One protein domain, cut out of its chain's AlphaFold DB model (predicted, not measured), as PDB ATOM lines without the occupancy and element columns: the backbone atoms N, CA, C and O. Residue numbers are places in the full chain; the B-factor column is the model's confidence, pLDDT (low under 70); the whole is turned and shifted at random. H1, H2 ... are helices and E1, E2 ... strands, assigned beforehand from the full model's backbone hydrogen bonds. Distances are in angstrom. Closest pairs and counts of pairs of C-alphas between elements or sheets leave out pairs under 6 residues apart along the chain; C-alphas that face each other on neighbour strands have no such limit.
ATOM      1  N   ILE A  11       4.857  -6.390 -33.616       94.88
ATOM      2  CA  ILE A  11       6.207  -6.967 -33.652       94.88
ATOM      3  C   ILE A  11       7.200  -5.973 -34.268       94.88
ATOM      4  O   ILE A  11       8.245  -5.726 -33.671       94.88
ATOM      5  N   ASP A  12       6.872  -5.358 -35.408       95.50
ATOM      6  CA  ASP A  12       7.716  -4.342 -36.062       95.50
ATOM      7  C   ASP A  12       7.969  -3.145 -35.132       95.50
ATOM      8  O   ASP A  12       9.120  -2.755 -34.915       95.50
ATOM      9  N   ASN A  13       6.919  -2.644 -34.473       96.25
ATOM     10  CA  ASN A  13       7.040  -1.616 -33.442       96.25
ATOM     11  C   ASN A  13       7.921  -2.071 -32.269       96.25
ATOM     12  O   ASN A  13       8.736  -1.292 -31.771       96.25
ATOM     13  N   GLY A  14       7.802  -3.329 -31.839       96.31
ATOM     14  CA  GLY A  14       8.668  -3.920 -30.820       96.31
ATOM     15  C   GLY A  14      10.142  -3.901 -31.229       96.31
ATOM     16  O   GLY A  14      10.981  -3.412 -30.475       96.31
ATOM     17  N   VAL A  15      10.461  -4.348 -32.447       97.00
ATOM     18  CA  VAL A  15      11.837  -4.365 -32.977       97.00
ATOM     19  C   VAL A  15      12.399  -2.946 -33.122       97.00
ATOM     20  O   VAL A  15      13.555  -2.698 -32.767       97.00
ATOM     21  N   ARG A  16      11.592  -1.986 -33.590       96.56
ATOM     22  CA  ARG A  16      12.007  -0.579 -33.734       96.56
ATOM     23  C   ARG A  16      12.331   0.078 -32.400       96.56
ATOM     24  O   ARG A  16      13.339   0.783 -32.304       96.56
ATOM     25  N   ASN A  17      11.513  -0.170 -31.384       96.06
ATOM     26  CA  ASN A  17      11.676   0.429 -30.061       96.06
ATOM     27  C   ASN A  17      12.670  -0.334 -29.168       96.06
ATOM     28  O   ASN A  17      13.141   0.212 -28.171       96.06
ATOM     29  N   ALA A  18      13.035  -1.567 -29.525       95.50
ATOM     30  CA  ALA A  18      14.016  -2.341 -28.779       95.50
ATOM     31  C   ALA A  18      15.409  -1.687 -28.805       95.50
ATOM     32  O   ALA A  18      15.873  -1.181 -29.835       95.50
ATOM     33  N   LYS A  19      16.100  -1.736 -27.661       94.06
ATOM     34  CA  LYS A  19      17.520  -1.362 -27.550       94.06
ATOM     35  C   LYS A  19      18.438  -2.489 -28.034       94.06
ATOM     36  O   LYS A  19      19.447  -2.217 -28.668       94.06
ATOM     37  N   VAL A  20      18.060  -3.738 -27.759       95.06
ATOM     38  CA  VAL A  20      18.799  -4.961 -28.105       95.06
ATOM     39  C   VAL A  20      17.813  -6.031 -28.551       95.06
ATOM     40  O   VAL A  20      16.715  -6.121 -28.002       95.06
ATOM     41  N   ILE A  21      18.213  -6.852 -29.521       96.44
ATOM     42  CA  ILE A  21      17.458  -8.020 -29.975       96.44
ATOM     43  C   ILE A  21      18.173  -9.285 -29.511       96.44
ATOM     44  O   ILE A  21      19.359  -9.472 -29.771       96.44
ATOM     45  N   ILE A  22      17.447 -10.175 -28.841       96.12
ATOM     46  CA  ILE A  22      17.945 -11.502 -28.478       96.12
ATOM     47  C   ILE A  22      17.361 -12.502 -29.476       96.12
ATOM     48  O   ILE A  22      16.147 -12.689 -29.536       96.12
ATOM     49  N   SER A  23      18.221 -13.141 -30.265       95.69
ATOM     50  CA  SER A  23      17.810 -14.142 -31.252       95.69
ATOM     51  C   SER A  23      17.992 -15.541 -30.680       95.69
ATOM     52  O   SER A  23      19.115 -16.028 -30.587       95.69
ATOM     53  N   CYS A  24      16.890 -16.195 -30.320       94.81
ATOM     54  CA  CYS A  24      16.868 -17.575 -29.836       94.81
ATOM     55  C   CYS A  24      16.853 -18.563 -31.010       94.81
ATOM     56  O   CYS A  24      15.804 -18.893 -31.565       94.81
ATOM     57  N   ILE A  25      18.033 -19.016 -31.410       94.44
ATOM     58  CA  ILE A  25      18.257 -19.777 -32.631       94.44
ATOM     59  C   ILE A  25      18.028 -21.267 -32.378       94.44
ATOM     60  O   ILE A  25      18.637 -21.892 -31.511       94.44
ATOM     61  N   THR A  26      17.144 -21.819 -33.202       93.69
ATOM     62  CA  THR A  26      16.799 -23.239 -33.325       93.69
ATOM     63  C   THR A  26      16.631 -23.567 -34.813       93.69
ATOM     64  O   THR A  26      16.441 -22.640 -35.610       93.69
ATOM     65  N   PRO A  27      16.606 -24.844 -35.233       93.56
ATOM     66  CA  PRO A  27      16.317 -25.192 -36.626       93.56
ATOM     67  C   PRO A  27      15.010 -24.565 -37.146       93.56
ATOM     68  O   PRO A  27      14.966 -24.045 -38.260       93.56
ATOM     69  N   LYS A  28      13.964 -24.520 -36.305       94.94
ATOM     70  CA  LYS A  28      12.670 -23.895 -36.634       94.94
ATOM     71  C   LYS A  28      12.768 -22.375 -36.804       94.94
ATOM     72  O   LYS A  28      12.099 -21.818 -37.671       94.94
ATOM     73  N   TYR A  29      13.609 -21.713 -36.011       95.25
ATOM     74  CA  TYR A  29      13.858 -20.274 -36.122       95.25
ATOM     75  C   TYR A  29      14.459 -19.914 -37.487       95.25
ATOM     76  O   TYR A  29      13.994 -18.987 -38.146       95.25
ATOM     77  N   VAL A  30      15.443 -20.694 -37.945       94.06
ATOM     78  CA  VAL A  30      16.159 -20.449 -39.210       94.06
ATOM     79  C   VAL A  30      15.225 -20.563 -40.423       94.06
ATOM     80  O   VAL A  30      15.263 -19.736 -41.337       94.06
ATOM     81  N   ILE A  31      14.329 -21.555 -40.419       94.06
ATOM     82  CA  ILE A  31      13.389 -21.786 -41.530       94.06
ATOM     83  C   ILE A  31      12.128 -20.908 -41.468       94.06
ATOM     84  O   ILE A  31      11.407 -20.813 -42.465       94.06
ATOM     85  N   SER A  32      11.860 -20.226 -40.353       95.12
ATOM     86  CA  SER A  32      10.665 -19.390 -40.175       95.12
ATOM     87  C   SER A  32      10.745 -18.090 -40.978       95.12
ATOM     88  O   SER A  32      11.649 -17.275 -40.795       95.12
ATOM     89  N   ALA A  33       9.759 -17.848 -41.848       94.56
ATOM     90  CA  ALA A  33       9.651 -16.592 -42.595       94.56
ATOM     91  C   ALA A  33       9.456 -15.371 -41.682       94.56
ATOM     92  O   ALA A  33       9.955 -14.289 -41.990       94.56
ATOM     93  N   ASN A  34       8.781 -15.555 -40.547       94.12
ATOM     94  CA  ASN A  34       8.532 -14.484 -39.585       94.12
ATOM     95  C   ASN A  34       9.822 -14.086 -38.866       94.12
ATOM     96  O   ASN A  34      10.197 -12.917 -38.899       94.12
ATOM     97  N   CYS A  35      10.577 -15.070 -38.366       95.94
ATOM     98  CA  CYS A  35      11.866 -14.812 -37.725       95.94
ATOM     99  C   CYS A  35      12.860 -14.180 -38.710       95.94
ATOM    100  O   CYS A  35      13.604 -13.274 -38.347       95.94
ATOM    101  N   ARG A  36      12.845 -14.598 -39.987       95.25
ATOM    102  CA  ARG A  36      13.662 -13.958 -41.035       95.25
ATOM    103  C   ARG A  36      13.336 -12.482 -41.200       95.25
ATOM    104  O   ARG A  36      14.261 -11.678 -41.309       95.25
ATOM    105  N   ARG A  37      12.049 -12.127 -41.220       95.44
ATOM    106  CA  ARG A  37      11.600 -10.735 -41.345       95.44
ATOM    107  C   ARG A  37      12.080  -9.899 -40.159       95.44
ATOM    108  O   ARG A  37      12.630  -8.825 -40.366       95.44
ATOM    109  N   GLU A  38      11.931 -10.421 -38.945       95.94
ATOM    110  CA  GLU A  38      12.348  -9.760 -37.702       95.94
ATOM    111  C   GLU A  38      13.867  -9.536 -37.644       95.94
ATOM    112  O   GLU A  38      14.312  -8.428 -37.352       95.94
ATOM    113  N   VAL A  39      14.669 -10.551 -37.992       96.50
ATOM    114  CA  VAL A  39      16.140 -10.444 -38.039       96.50
ATOM    115  C   VAL A  39      16.593  -9.454 -39.107       96.50
ATOM    116  O   VAL A  39      17.469  -8.632 -38.851       96.50
ATOM    117  N   SER A  40      15.976  -9.495 -40.290       95.81
ATOM    118  CA  SER A  40      16.313  -8.578 -41.387       95.81
ATOM    119  C   SER A  40      15.981  -7.131 -41.023       95.81
ATOM    120  O   SER A  40      16.758  -6.225 -41.311       95.81
ATOM    121  N   LEU A  41      14.849  -6.906 -40.349       96.69
ATOM    122  CA  LEU A  41      14.471  -5.592 -39.842       96.69
ATOM    123  C   LEU A  41      15.449  -5.101 -38.769       96.69
ATOM    124  O   LEU A  41      15.883  -3.953 -38.822       96.69
ATOM    125  N   ALA A  42      15.815  -5.959 -37.814       97.12
ATOM    126  CA  ALA A  42      16.786  -5.622 -36.780       97.12
ATOM    127  C   ALA A  42      18.149  -5.230 -37.378       97.12
ATOM    128  O   ALA A  42      18.724  -4.221 -36.966       97.12
ATOM    129  N   ASP A  43      18.627  -5.968 -38.384       95.94
ATOM    130  CA  ASP A  43      19.879  -5.661 -39.081       95.94
ATOM    131  C   ASP A  43      19.802  -4.361 -39.902       95.94
ATOM    132  O   ASP A  43      20.716  -3.529 -39.851       95.94
ATOM    133  N   ALA A  44      18.685  -4.131 -40.598       96.00
ATOM    134  CA  ALA A  44      18.446  -2.892 -41.340       96.00
ATOM    135  C   ALA A  44      18.420  -1.664 -40.414       96.00
ATOM    136  O   ALA A  44      18.965  -0.614 -40.752       96.00
ATOM    137  N   LEU A  45      17.842  -1.811 -39.220       96.81
ATOM    138  CA  LEU A  45      17.810  -0.783 -38.177       96.81
ATOM    139  C   LEU A  45      19.105  -0.702 -37.357       96.81
ATOM    140  O   LEU A  45      19.162   0.075 -36.402       96.81
ATOM    141  N   LYS A  46      20.122  -1.507 -37.694       96.06
ATOM    142  CA  LYS A  46      21.403  -1.592 -36.977       96.06
ATOM    143  C   LYS A  46      21.229  -1.820 -35.475       96.06
ATOM    144  O   LYS A  46      22.008  -1.325 -34.661       96.06
ATOM    145  N   LYS A  47      20.204  -2.590 -35.103       95.62
ATOM    146  CA  LYS A  47      19.992  -3.007 -33.719       95.62
ATOM    147  C   LYS A  47      21.064  -4.029 -33.340       95.62
ATOM    148  O   LYS A  47      21.329  -4.937 -34.128       95.62
ATOM    149  N   PRO A  48      21.676  -3.930 -32.149       95.50
ATOM    150  CA  PRO A  48      22.566  -4.975 -31.667       95.50
ATOM    151  C   PRO A  48      21.775  -6.276 -31.480       95.50
ATOM    152  O   PRO A  48      20.735  -6.294 -30.817       95.50
ATOM    153  N   ILE A  49      22.269  -7.358 -32.087       96.06
ATOM    154  CA  ILE A  49      21.667  -8.693 -32.029       96.06
ATOM    155  C   ILE A  49      22.584  -9.608 -31.220       96.06
ATOM    156  O   ILE A  49      23.750  -9.784 -31.578       96.06
ATOM    157  N   ILE A  50      22.048 -10.223 -30.164       96.06
ATOM    158  CA  ILE A  50      22.722 -11.243 -29.356       96.06
ATOM    159  C   ILE A  50      22.161 -12.619 -29.743       96.06
ATOM    160  O   ILE A  50      21.019 -12.931 -29.396       96.06
ATOM    161  N   PRO A  51      22.931 -13.464 -30.452       95.38
ATOM    162  CA  PRO A  51      22.484 -14.801 -30.826       95.38
ATOM    163  C   PRO A  51      22.644 -15.795 -29.669       95.38
ATOM    164  O   PRO A  51      23.735 -15.934 -29.107       95.38
ATOM    165  N   LEU A  52      21.581 -16.534 -29.368       94.44
ATOM    166  CA  LEU A  52      21.549 -17.638 -28.410       94.44
ATOM    167  C   LEU A  52      21.256 -18.936 -29.158       94.44
ATOM    168  O   LEU A  52      20.186 -19.056 -29.747       94.44
ATOM    169  N   LEU A  53      22.163 -19.914 -29.144       92.12
ATOM    170  CA  LEU A  53      21.855 -21.241 -29.689       92.12
ATOM    171  C   LEU A  53      21.125 -22.029 -28.612       92.12
ATOM    172  O   LEU A  53      21.720 -22.351 -27.590       92.12
ATOM    173  N   LEU A  54      19.848 -22.323 -28.838       90.06
ATOM    174  CA  LEU A  54      19.059 -23.170 -27.938       90.06
ATOM    175  C   LEU A  54      19.033 -24.632 -28.393       90.06
ATOM    176  O   LEU A  54      18.696 -25.517 -27.614       90.06
ATOM    177  N   ASP A  55      19.378 -24.878 -29.653       89.38
ATOM    178  CA  ASP A  55      19.411 -26.203 -30.256       89.38
ATOM    179  C   ASP A  55      20.551 -26.290 -31.282       89.38
ATOM    180  O   ASP A  55      21.094 -25.270 -31.724       89.38
ATOM    181  N   ARG A  56      20.933 -27.513 -31.653       87.88
ATOM    182  CA  ARG A  56      22.036 -27.783 -32.571       87.88
ATOM    183  C   ARG A  56      21.700 -27.261 -33.966       87.88
ATOM    184  O   ARG A  56      20.842 -27.782 -34.671       87.88
ATOM    185  N   VAL A  57      22.440 -26.240 -34.378       89.50
ATOM    186  CA  VAL A  57      22.444 -25.674 -35.729       89.50
ATOM    187  C   VAL A  57      23.882 -25.397 -36.147       89.50
ATOM    188  O   VAL A  57      24.721 -25.058 -35.312       89.50
ATOM    189  N   SER A  58      24.176 -25.531 -37.440       90.62
ATOM    190  CA  SER A  58      25.457 -25.084 -37.991       90.62
ATOM    191  C   SER A  58      25.606 -23.571 -37.810       90.62
ATOM    192  O   SER A  58      24.621 -22.840 -37.942       90.62
ATOM    193  N   TRP A  59      26.822 -23.107 -37.513       89.94
ATOM    194  CA  TRP A  59      27.116 -21.686 -37.326       89.94
ATOM    195  C   TRP A  59      28.057 -21.149 -38.417       89.94
ATOM    196  O   TRP A  59      29.109 -21.756 -38.626       89.94
ATOM    197  N   PRO A  60      27.733 -20.013 -39.068       91.56
ATOM    198  CA  PRO A  60      26.468 -19.271 -38.975       91.56
ATOM    199  C   PRO A  60      25.266 -20.087 -39.493       91.56
ATOM    200  O   PRO A  60      25.455 -21.073 -40.211       91.56
ATOM    201  N   PRO A  61      24.021 -19.713 -39.131       90.62
ATOM    202  CA  PRO A  61      22.837 -20.432 -39.577       90.62
ATOM    203  C   PRO A  61      22.723 -20.399 -41.104       90.62
ATOM    204  O   PRO A  61      22.950 -19.344 -41.699       90.62
ATOM    205  N   PRO A  62      22.345 -21.511 -41.756       88.75
ATOM    206  CA  PRO A  62      22.299 -21.569 -43.207       88.75
ATOM    207  C   PRO A  62      21.187 -20.677 -43.773       88.75
ATOM    208  O   PRO A  62      20.169 -20.406 -43.133       88.75
ATOM    209  N   GLY A  63      21.364 -20.263 -45.026       89.94
ATOM    210  CA  GLY A  63      20.365 -19.502 -45.770       89.94
ATOM    211  C   GLY A  63      20.437 -17.987 -45.530       89.94
ATOM    212  O   GLY A  63      21.498 -17.454 -45.211       89.94
ATOM    213  N   PRO A  64      19.324 -17.256 -45.711       88.44
ATOM    214  CA  PRO A  64      19.330 -15.790 -45.805       88.44
ATOM    215  C   PRO A  64      19.712 -15.079 -44.499       88.44
ATOM    216  O   PRO A  64      20.101 -13.919 -44.528       88.44
ATOM    217  N   MET A  65      19.634 -15.763 -43.354       91.62
ATOM    218  CA  MET A  65      20.090 -15.219 -42.072       91.62
ATOM    219  C   MET A  65      21.615 -15.305 -41.887       91.62
ATOM    220  O   MET A  65      22.147 -14.652 -40.991       91.62
ATOM    221  N   SER A  66      22.326 -16.083 -42.714       93.50
ATOM    222  CA  SER A  66      23.764 -16.333 -42.549       93.50
ATOM    223  C   SER A  66      24.576 -15.042 -42.529       93.50
ATOM    224  O   SER A  66      25.465 -14.896 -41.698       93.50
ATOM    225  N   LEU A  67      24.260 -14.095 -43.419       93.06
ATOM    226  CA  LEU A  67      24.997 -12.833 -43.530       93.06
ATOM    227  C   LEU A  67      24.835 -11.957 -42.286       93.06
ATOM    228  O   LEU A  67      25.810 -11.388 -41.812       93.06
ATOM    229  N   VAL A  68      23.633 -11.906 -41.711       94.12
ATOM    230  CA  VAL A  68      23.378 -11.119 -40.493       94.12
ATOM    231  C   VAL A  68      24.160 -11.683 -39.301       94.12
ATOM    232  O   VAL A  68      24.669 -10.938 -38.460       94.12
ATOM    233  N   PHE A  69      24.284 -13.011 -39.232       94.19
ATOM    234  CA  PHE A  69      24.889 -13.702 -38.096       94.19
ATOM    235  C   PHE A  69      26.380 -14.016 -38.240       94.19
ATOM    236  O   PHE A  69      27.019 -14.270 -37.222       94.19
ATOM    237  N   THR A  70      26.962 -13.981 -39.444       92.38
ATOM    238  CA  THR A  70      28.362 -14.396 -39.663       92.38
ATOM    239  C   THR A  70      29.370 -13.593 -38.840       92.38
ATOM    240  O   THR A  70      30.389 -14.128 -38.421       92.38
ATOM    241  N   GLU A  71      29.072 -12.325 -38.561       89.44
ATOM    242  CA  GLU A  71      29.930 -11.436 -37.768       89.44
ATOM    243  C   GLU A  71      29.577 -11.437 -36.271       89.44
ATOM    244  O   GLU A  71      30.080 -10.614 -35.507       89.44
ATOM    245  N   LYS A  72      28.645 -12.291 -35.833       90.25
ATOM    246  CA  LYS A  72      28.115 -12.272 -34.465       90.25
ATOM    247  C   LYS A  72      28.650 -13.451 -33.661       90.25
ATOM    248  O   LYS A  72      28.724 -14.582 -34.131       90.25
ATOM    249  N   LEU A  73      28.989 -13.180 -32.402       89.50
ATOM    250  CA  LEU A  73      29.406 -14.205 -31.448       89.50
ATOM    251  C   LEU A  73      28.181 -14.765 -30.739       89.50
ATOM    252  O   LEU A  73      27.545 -14.058 -29.948       89.50
ATOM    253  N   SER A  74      27.881 -16.034 -30.982       90.44
ATOM    254  CA  SER A  74      26.778 -16.705 -30.317       90.44
ATOM    255  C   SER A  74      27.123 -17.161 -28.895       90.44
ATOM    256  O   SER A  74      28.292 -17.294 -28.522       90.44
ATOM    257  N   ILE A  75      26.091 -17.365 -28.078       90.94
ATOM    258  CA  ILE A  75      26.199 -18.037 -26.779       90.94
ATOM    259  C   ILE A  75      25.477 -19.381 -26.891       90.94
ATOM    260  O   ILE A  75      24.298 -19.422 -27.238       90.94
ATOM    261  N   ASP A  76      26.193 -20.473 -26.623       89.31
ATOM    262  CA  ASP A  76      25.670 -21.832 -26.773       89.31
ATOM    263  C   ASP A  76      24.959 -22.318 -25.501       89.31
ATOM    264  O   ASP A  76      25.605 -22.700 -24.522       89.31
ATOM    265  N   PHE A  77      23.629 -22.329 -25.541       87.19
ATOM    266  CA  PHE A  77      22.732 -22.888 -24.526       87.19
ATOM    267  C   PHE A  77      22.177 -24.267 -24.922       87.19
ATOM    268  O   PHE A  77      21.297 -24.781 -24.234       87.19
ATOM    269  N   CYS A  78      22.677 -24.888 -25.995       82.56
ATOM    270  CA  CYS A  78      22.234 -26.219 -26.386       82.56
ATOM    271  C   CYS A  78      22.455 -27.198 -25.234       82.56
ATOM    272  O   CYS A  78      23.555 -27.302 -24.678       82.56
ATOM    273  N   ILE A  79      21.418 -27.969 -24.935       73.50
ATOM    274  CA  ILE A  79      21.493 -29.043 -23.956       73.50
ATOM    275  C   ILE A  79      22.337 -30.163 -24.572       73.50
ATOM    276  O   ILE A  79      21.981 -30.734 -25.604       73.50
ATOM    277  N   SER A  80      23.482 -30.471 -23.965       66.62
ATOM    278  CA  SER A  80      24.254 -31.658 -24.328       66.62
ATOM    279  C   SER A  80      23.623 -32.891 -23.674       66.62
ATOM    280  O   SER A  80      23.140 -32.833 -22.544       66.62
ATOM    281  N   ALA A  81      23.610 -34.017 -24.393       63.31
ATOM    282  CA  ALA A  81      23.020 -35.273 -23.922       63.31
ATOM    283  C   ALA A  81      23.657 -35.780 -22.614       63.31
ATOM    284  O   ALA A  81      23.012 -36.513 -21.869       63.31
ATOM    285  N   ASN A  82      24.885 -35.341 -22.323       64.06
ATOM    286  CA  ASN A  82      25.645 -35.721 -21.135       64.06
ATOM    287  C   ASN A  82      25.427 -34.782 -19.935       64.06
ATOM    288  O   ASN A  82      26.001 -35.029 -18.880       64.06
ATOM    289  N   GLU A  83      24.627 -33.719 -20.078       62.28
ATOM    290  CA  GLU A  83      24.405 -32.749 -19.000       62.28
ATOM    291  C   GLU A  83      23.259 -33.195 -18.078       62.28
ATOM    292  O   GLU A  83      22.175 -33.555 -18.578       62.28
ATOM    293  N   PRO A  84      23.467 -33.163 -16.745       61.28
ATOM    294  CA  PRO A  84      22.465 -33.561 -15.767       61.28
ATOM    295  C   PRO A  84      21.197 -32.707 -15.892       61.28
ATOM    296  O   PRO A  84      21.222 -31.519 -16.206       61.28
ATOM    297  N   ASN A  85      20.046 -33.337 -15.651       58.06
ATOM    298  CA  ASN A  85      18.720 -32.780 -15.937       58.06
ATOM    299  C   ASN A  85      18.397 -31.493 -15.136       58.06
ATOM    300  O   ASN A  85      17.496 -30.752 -15.515       58.06
ATOM    301  N   GLU A  86      19.116 -31.229 -14.042       54.62
ATOM    302  CA  GLU A  86      18.857 -30.122 -13.108       54.62
ATOM    303  C   GLU A  86      19.369 -28.763 -13.619       54.62
ATOM    304  O   GLU A  86      18.683 -27.751 -13.467       54.62
ATOM    305  N   GLU A  87      20.494 -28.735 -14.343       53.16
ATOM    306  CA  GLU A  87      21.000 -27.521 -15.013       53.16
ATOM    307  C   GLU A  87      20.184 -27.156 -16.264       53.16
ATOM    308  O   GLU A  87      20.286 -26.053 -16.793       53.16
ATOM    309  N   ARG A  88      19.304 -28.055 -16.728       53.84
ATOM    310  CA  ARG A  88      18.423 -27.803 -17.881       53.84
ATOM    311  C   ARG A  88      17.306 -26.802 -17.583       53.84
ATOM    312  O   ARG A  88      16.650 -26.340 -18.514       53.84
ATOM    313  N   ILE A  89      17.042 -26.514 -16.305       54.50
ATOM    314  CA  ILE A  89      15.876 -25.734 -15.856       54.50
ATOM    315  C   ILE A  89      16.288 -24.393 -15.242       54.50
ATOM    316  O   ILE A  89      15.521 -23.428 -15.316       54.50
ATOM    317  N   LEU A  90      17.487 -24.295 -14.667       59.81
ATOM    318  CA  LEU A  90      17.987 -23.030 -14.155       59.81
ATOM    319  C   LEU A  90      18.823 -22.339 -15.232       59.81
ATOM    320  O   LEU A  90      19.870 -22.828 -15.627       59.81
ATOM    321  N   TRP A  91      18.378 -21.161 -15.672       71.00
ATOM    322  CA  TRP A  91      19.205 -20.199 -16.408       71.00
ATOM    323  C   TRP A  91      20.287 -19.638 -15.472       71.00
ATOM    324  O   TRP A  91      20.262 -18.468 -15.096       71.00
ATOM    325  N   ASN A  92      21.192 -20.499 -15.018       65.69
ATOM    326  CA  ASN A  92      22.273 -20.180 -14.102       65.69
ATOM    327  C   ASN A  92      23.636 -20.499 -14.743       65.69
ATOM    328  O   ASN A  92      23.735 -21.102 -15.812       65.69
ATOM    329  N   GLY A  93      24.700 -20.002 -14.114       74.44
ATOM    330  CA  GLY A  93      26.078 -20.270 -14.512       74.44
ATOM    331  C   GLY A  93      26.653 -19.343 -15.587       74.44
ATOM    332  O   GLY A  93      26.028 -18.395 -16.071       74.44
ATOM    333  N   ASN A  94      27.889 -19.655 -15.979       80.38
ATOM    334  CA  ASN A  94      28.772 -18.777 -16.758       80.38
ATOM    335  C   ASN A  94      28.192 -18.356 -18.121       80.38
ATOM    336  O   ASN A  94      28.483 -17.273 -18.628       80.38
ATOM    337  N   LYS A  95      27.367 -19.210 -18.744       83.06
ATOM    338  CA  LYS A  95      26.715 -18.909 -20.031       83.06
ATOM    339  C   LYS A  95      25.679 -17.795 -19.885       83.06
ATOM    340  O   LYS A  95      25.619 -16.901 -20.729       83.06
ATOM    341  N   PHE A  96      24.896 -17.837 -18.809       86.50
ATOM    342  CA  PHE A  96      23.914 -16.807 -18.496       86.50
ATOM    343  C   PHE A  96      24.590 -15.509 -18.055       86.50
ATOM    344  O   PHE A  96      24.244 -14.445 -18.560       86.50
ATOM    345  N   GLU A  97      25.629 -15.585 -17.225       86.50
ATOM    346  CA  GLU A  97      26.430 -14.408 -16.863       86.50
ATOM    347  C   GLU A  97      27.025 -13.715 -18.094       86.50
ATOM    348  O   GLU A  97      26.951 -12.494 -18.221       86.50
ATOM    349  N   ARG A  98      27.525 -14.481 -19.071       86.81
ATOM    350  CA  ARG A  98      28.019 -13.925 -20.338       86.81
ATOM    351  C   ARG A  98      26.930 -13.203 -21.136       86.81
ATOM    352  O   ARG A  98      27.223 -12.201 -21.788       86.81
ATOM    353  N   LEU A  99      25.694 -13.700 -21.104       89.69
ATOM    354  CA  LEU A  99      24.549 -13.007 -21.696       89.69
ATOM    355  C   LEU A  99      24.269 -11.693 -20.959       89.69
ATOM    356  O   LEU A  99      24.090 -10.670 -21.617       89.69
ATOM    357  N   LEU A 100      24.276 -11.703 -19.624       88.94
ATOM    358  CA  LEU A 100      24.070 -10.497 -18.816       88.94
ATOM    359  C   LEU A 100      25.132  -9.431 -19.101       88.94
ATOM    360  O   LEU A 100      24.777  -8.272 -19.311       88.94
ATOM    361  N   ILE A 101      26.404  -9.825 -19.191       88.06
ATOM    362  CA  ILE A 101      27.506  -8.916 -19.534       88.06
ATOM    363  C   ILE A 101      27.267  -8.281 -20.910       88.06
ATOM    364  O   ILE A 101      27.266  -7.058 -21.019       88.06
ATOM    365  N   LYS A 102      26.961  -9.081 -21.945       88.75
ATOM    366  CA  LYS A 102      26.654  -8.547 -23.287       88.75
ATOM    367  C   LYS A 102      25.433  -7.628 -23.302       88.75
ATOM    368  O   LYS A 102      25.389  -6.659 -24.055       88.75
ATOM    369  N   LEU A 103      24.409  -7.933 -22.506       90.56
ATOM    370  CA  LEU A 103      23.237  -7.066 -22.395       90.56
ATOM    371  C   LEU A 103      23.599  -5.728 -21.756       90.56
ATOM    372  O   LEU A 103      23.158  -4.687 -22.238       90.56
ATOM    373  N   GLN A 104      24.422  -5.747 -20.712       88.75
ATOM    374  CA  GLN A 104      24.873  -4.545 -20.026       88.75
ATOM    375  C   GLN A 104      25.769  -3.672 -20.920       88.75
ATOM    376  O   GLN A 104      25.643  -2.451 -20.882       88.75
ATOM    377  N   GLU A 105      26.605  -4.275 -21.774       88.50
ATOM    378  CA  GLU A 105      27.407  -3.551 -22.777       88.50
ATOM    379  C   GLU A 105      26.535  -2.703 -23.715       88.50
ATOM    380  O   GLU A 105      26.895  -1.581 -24.069       88.50
ATOM    381  N   HIS A 106      25.367  -3.217 -24.102       88.25
ATOM    382  CA  HIS A 106      24.451  -2.511 -24.995       88.25
ATOM    383  C   HIS A 106      23.407  -1.658 -24.265       88.25
ATOM    384  O   HIS A 106      22.780  -0.793 -24.882       88.25
ATOM    385  N   ILE A 107      23.192  -1.891 -22.968       88.94
ATOM    386  CA  ILE A 107      22.208  -1.175 -22.154       88.94
ATOM    387  C   ILE A 107      22.847  -0.755 -20.816       88.94
ATOM    388  O   ILE A 107      22.533  -1.326 -19.769       88.94
ATOM    389  N   PRO A 108      23.707   0.282 -20.815       75.94
ATOM    390  CA  PRO A 108      24.444   0.706 -19.619       75.94
ATOM    391  C   PRO A 108      23.542   1.267 -18.506       75.94
ATOM    392  O   PRO A 108      23.949   1.345 -17.351       75.94
ATOM    393  N   GLU A 109      22.302   1.638 -18.829       72.44
ATOM    394  CA  GLU A 109      21.305   2.131 -17.869       72.44
ATOM    395  C   GLU A 109      20.696   1.019 -16.991       72.44
ATOM    396  O   GLU A 109      19.974   1.311 -16.034       72.44
ATOM    397  N   VAL A 110      20.956  -0.259 -17.294       64.25
ATOM    398  CA  VAL A 110      20.431  -1.383 -16.506       64.25
ATOM    399  C   VAL A 110      21.274  -1.557 -15.246       64.25
ATOM    400  O   VAL A 110      22.340  -2.163 -15.253       64.25
ATOM    401  N   ASN A 111      20.765  -1.050 -14.124       57.22
ATOM    402  CA  ASN A 111      21.331  -1.324 -12.810       57.22
ATOM    403  C   ASN A 111      20.780  -2.666 -12.281       57.22
ATOM    404  O   ASN A 111      19.708  -2.718 -11.676       57.22
ATOM    405  N   ILE A 112      21.518  -3.757 -12.525       60.22
ATOM    406  CA  ILE A 112      21.165  -5.152 -12.167       60.22
ATOM    407  C   ILE A 112      20.981  -5.338 -10.636       60.22
ATOM    408  O   ILE A 112      20.400  -6.314 -10.165       60.22
ATOM    409  N   SER A 113      21.386  -4.363  -9.814       52.00
ATOM    410  CA  SER A 113      21.148  -4.390  -8.362       52.00
ATOM    411  C   SER A 113      19.662  -4.347  -7.962       52.00
ATOM    412  O   SER A 113      19.325  -4.829  -6.883       52.00
ATOM    413  N   LYS A 114      18.762  -3.858  -8.831       44.53
ATOM    414  CA  LYS A 114      17.301  -3.845  -8.589       44.53
ATOM    415  C   LYS A 114      16.568  -5.117  -9.039       44.53
ATOM    416  O   LYS A 114      15.376  -5.241  -8.792       44.53
ATOM    417  N   SER A 115      17.238  -6.065  -9.699       49.47
ATOM    418  CA  SER A 115      16.578  -7.270 -10.232       49.47
ATOM    419  C   SER A 115      16.460  -8.439  -9.254       49.47
ATOM    420  O   SER A 115      15.818  -9.420  -9.614       49.47
ATOM    421  N   LYS A 116      16.984  -8.358  -8.019       42.72
ATOM    422  CA  LYS A 116      16.734  -9.405  -7.003       42.72
ATOM    423  C   LYS A 116      15.233  -9.668  -6.800       42.72
ATOM    424  O   LYS A 116      14.848 -10.826  -6.712       42.72
ATOM    425  N   ASP A 117      14.401  -8.634  -6.912       44.94
ATOM    426  CA  ASP A 117      12.940  -8.742  -6.784       44.94
ATOM    427  C   ASP A 117      12.244  -9.350  -8.027       44.94
ATOM    428  O   ASP A 117      11.114  -9.822  -7.936       44.94
ATOM    429  N   LEU A 118      12.904  -9.378  -9.196       47.03
ATOM    430  CA  LEU A 118      12.399 -10.005 -10.435       47.03
ATOM    431  C   LEU A 118      12.831 -11.473 -10.571       47.03
ATOM    432  O   LEU A 118      12.118 -12.272 -11.177       47.03
ATOM    433  N   ILE A 119      13.988 -11.834 -10.007       47.19
ATOM    434  CA  ILE A 119      14.482 -13.221  -9.968       47.19
ATOM    435  C   ILE A 119      13.617 -14.065  -9.008       47.19
ATOM    436  O   ILE A 119      13.457 -15.265  -9.217       47.19
ATOM    437  N   ASP A 120      12.972 -13.415  -8.033       40.62
ATOM    438  CA  ASP A 120      11.996 -13.997  -7.104       40.62
ATOM    439  C   ASP A 120      10.563 -14.085  -7.661       40.62
ATOM    440  O   ASP A 120       9.605 -14.279  -6.904       40.62
ATOM    441  N   MET A 121      10.373 -14.017  -8.989       42.84
ATOM    442  CA  MET A 121       9.095 -14.394  -9.596       42.84
ATOM    443  C   MET A 121       8.886 -15.904  -9.431       42.84
ATOM    444  O   MET A 121       9.133 -16.714 -10.328       42.84
TER     445      MET A 121
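This is residues 11 to 121 of the 176 residues of the protein "Hypothetical protein" of Didymodactylos carnosus (UniProt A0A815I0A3). A small parallel sheet of two strands, E1 and E2, makes the middle, with H3 packed over one face beside H1, and H5 over the other face. Residues 81 to 86 stick out, and so do residues 113 to 121, of which 116 to 119 belong to H6. The 111 printed residues hold, in order, H1 E1 H2 H3 E2 H4 H5 H6; the class is mostly helix, with under half of the residues in named elements. The whole is compact, with a radius of gyration of the C-alphas of 15.1 A and spans of 38 by 37 by 23 A.

H1, residues 11 to 17, begins at C-alpha 11 (6.207, -6.967, -33.652). E1 is residues 21 to 25, 12.1 A long, and H2 residues 27 to 31. H3, residues 33 to 44, is 16.3 A long; E2, residues 49 to 53, 12.8 A. H4 is residues 66 to 69. H5, residues 94 to 106, is 18.7 A long; H6, residues 116 to 119, ends at C-alpha 119 (14.482, -13.221, -9.968).

E1 and E2 are parallel at 23 degrees, with N 23 and O 50 at 2.9 A. E1, H2 H3, E2 form a strand-helix-strand unit, parallel neighbour strands joined through helices, with a right-handed crossover. H1 and H3 touch at Val 15 and Ala 42, their closest C-alphas, 6.4 A apart, through residues 38 to 42 of H3 alone; they run the same way at a shallow tilt of 18 degrees. The closest C-alphas of E2 and H5, Ile 50 and Lys 102, are 7.7 A apart. Every O i to N i+4 pair is within hydrogen-bond range in H1, H2, H3 and H5; H4 and H6 are too short for one.

The C-alphas of Gly 63 and Asp 117, the two farthest apart, are 41.1 A apart. The printed part has no cut; the links E2 to H4 and H4 to H5 are long. Residues 80 to 90, 92 and 110 to 121 are under pLDDT 70.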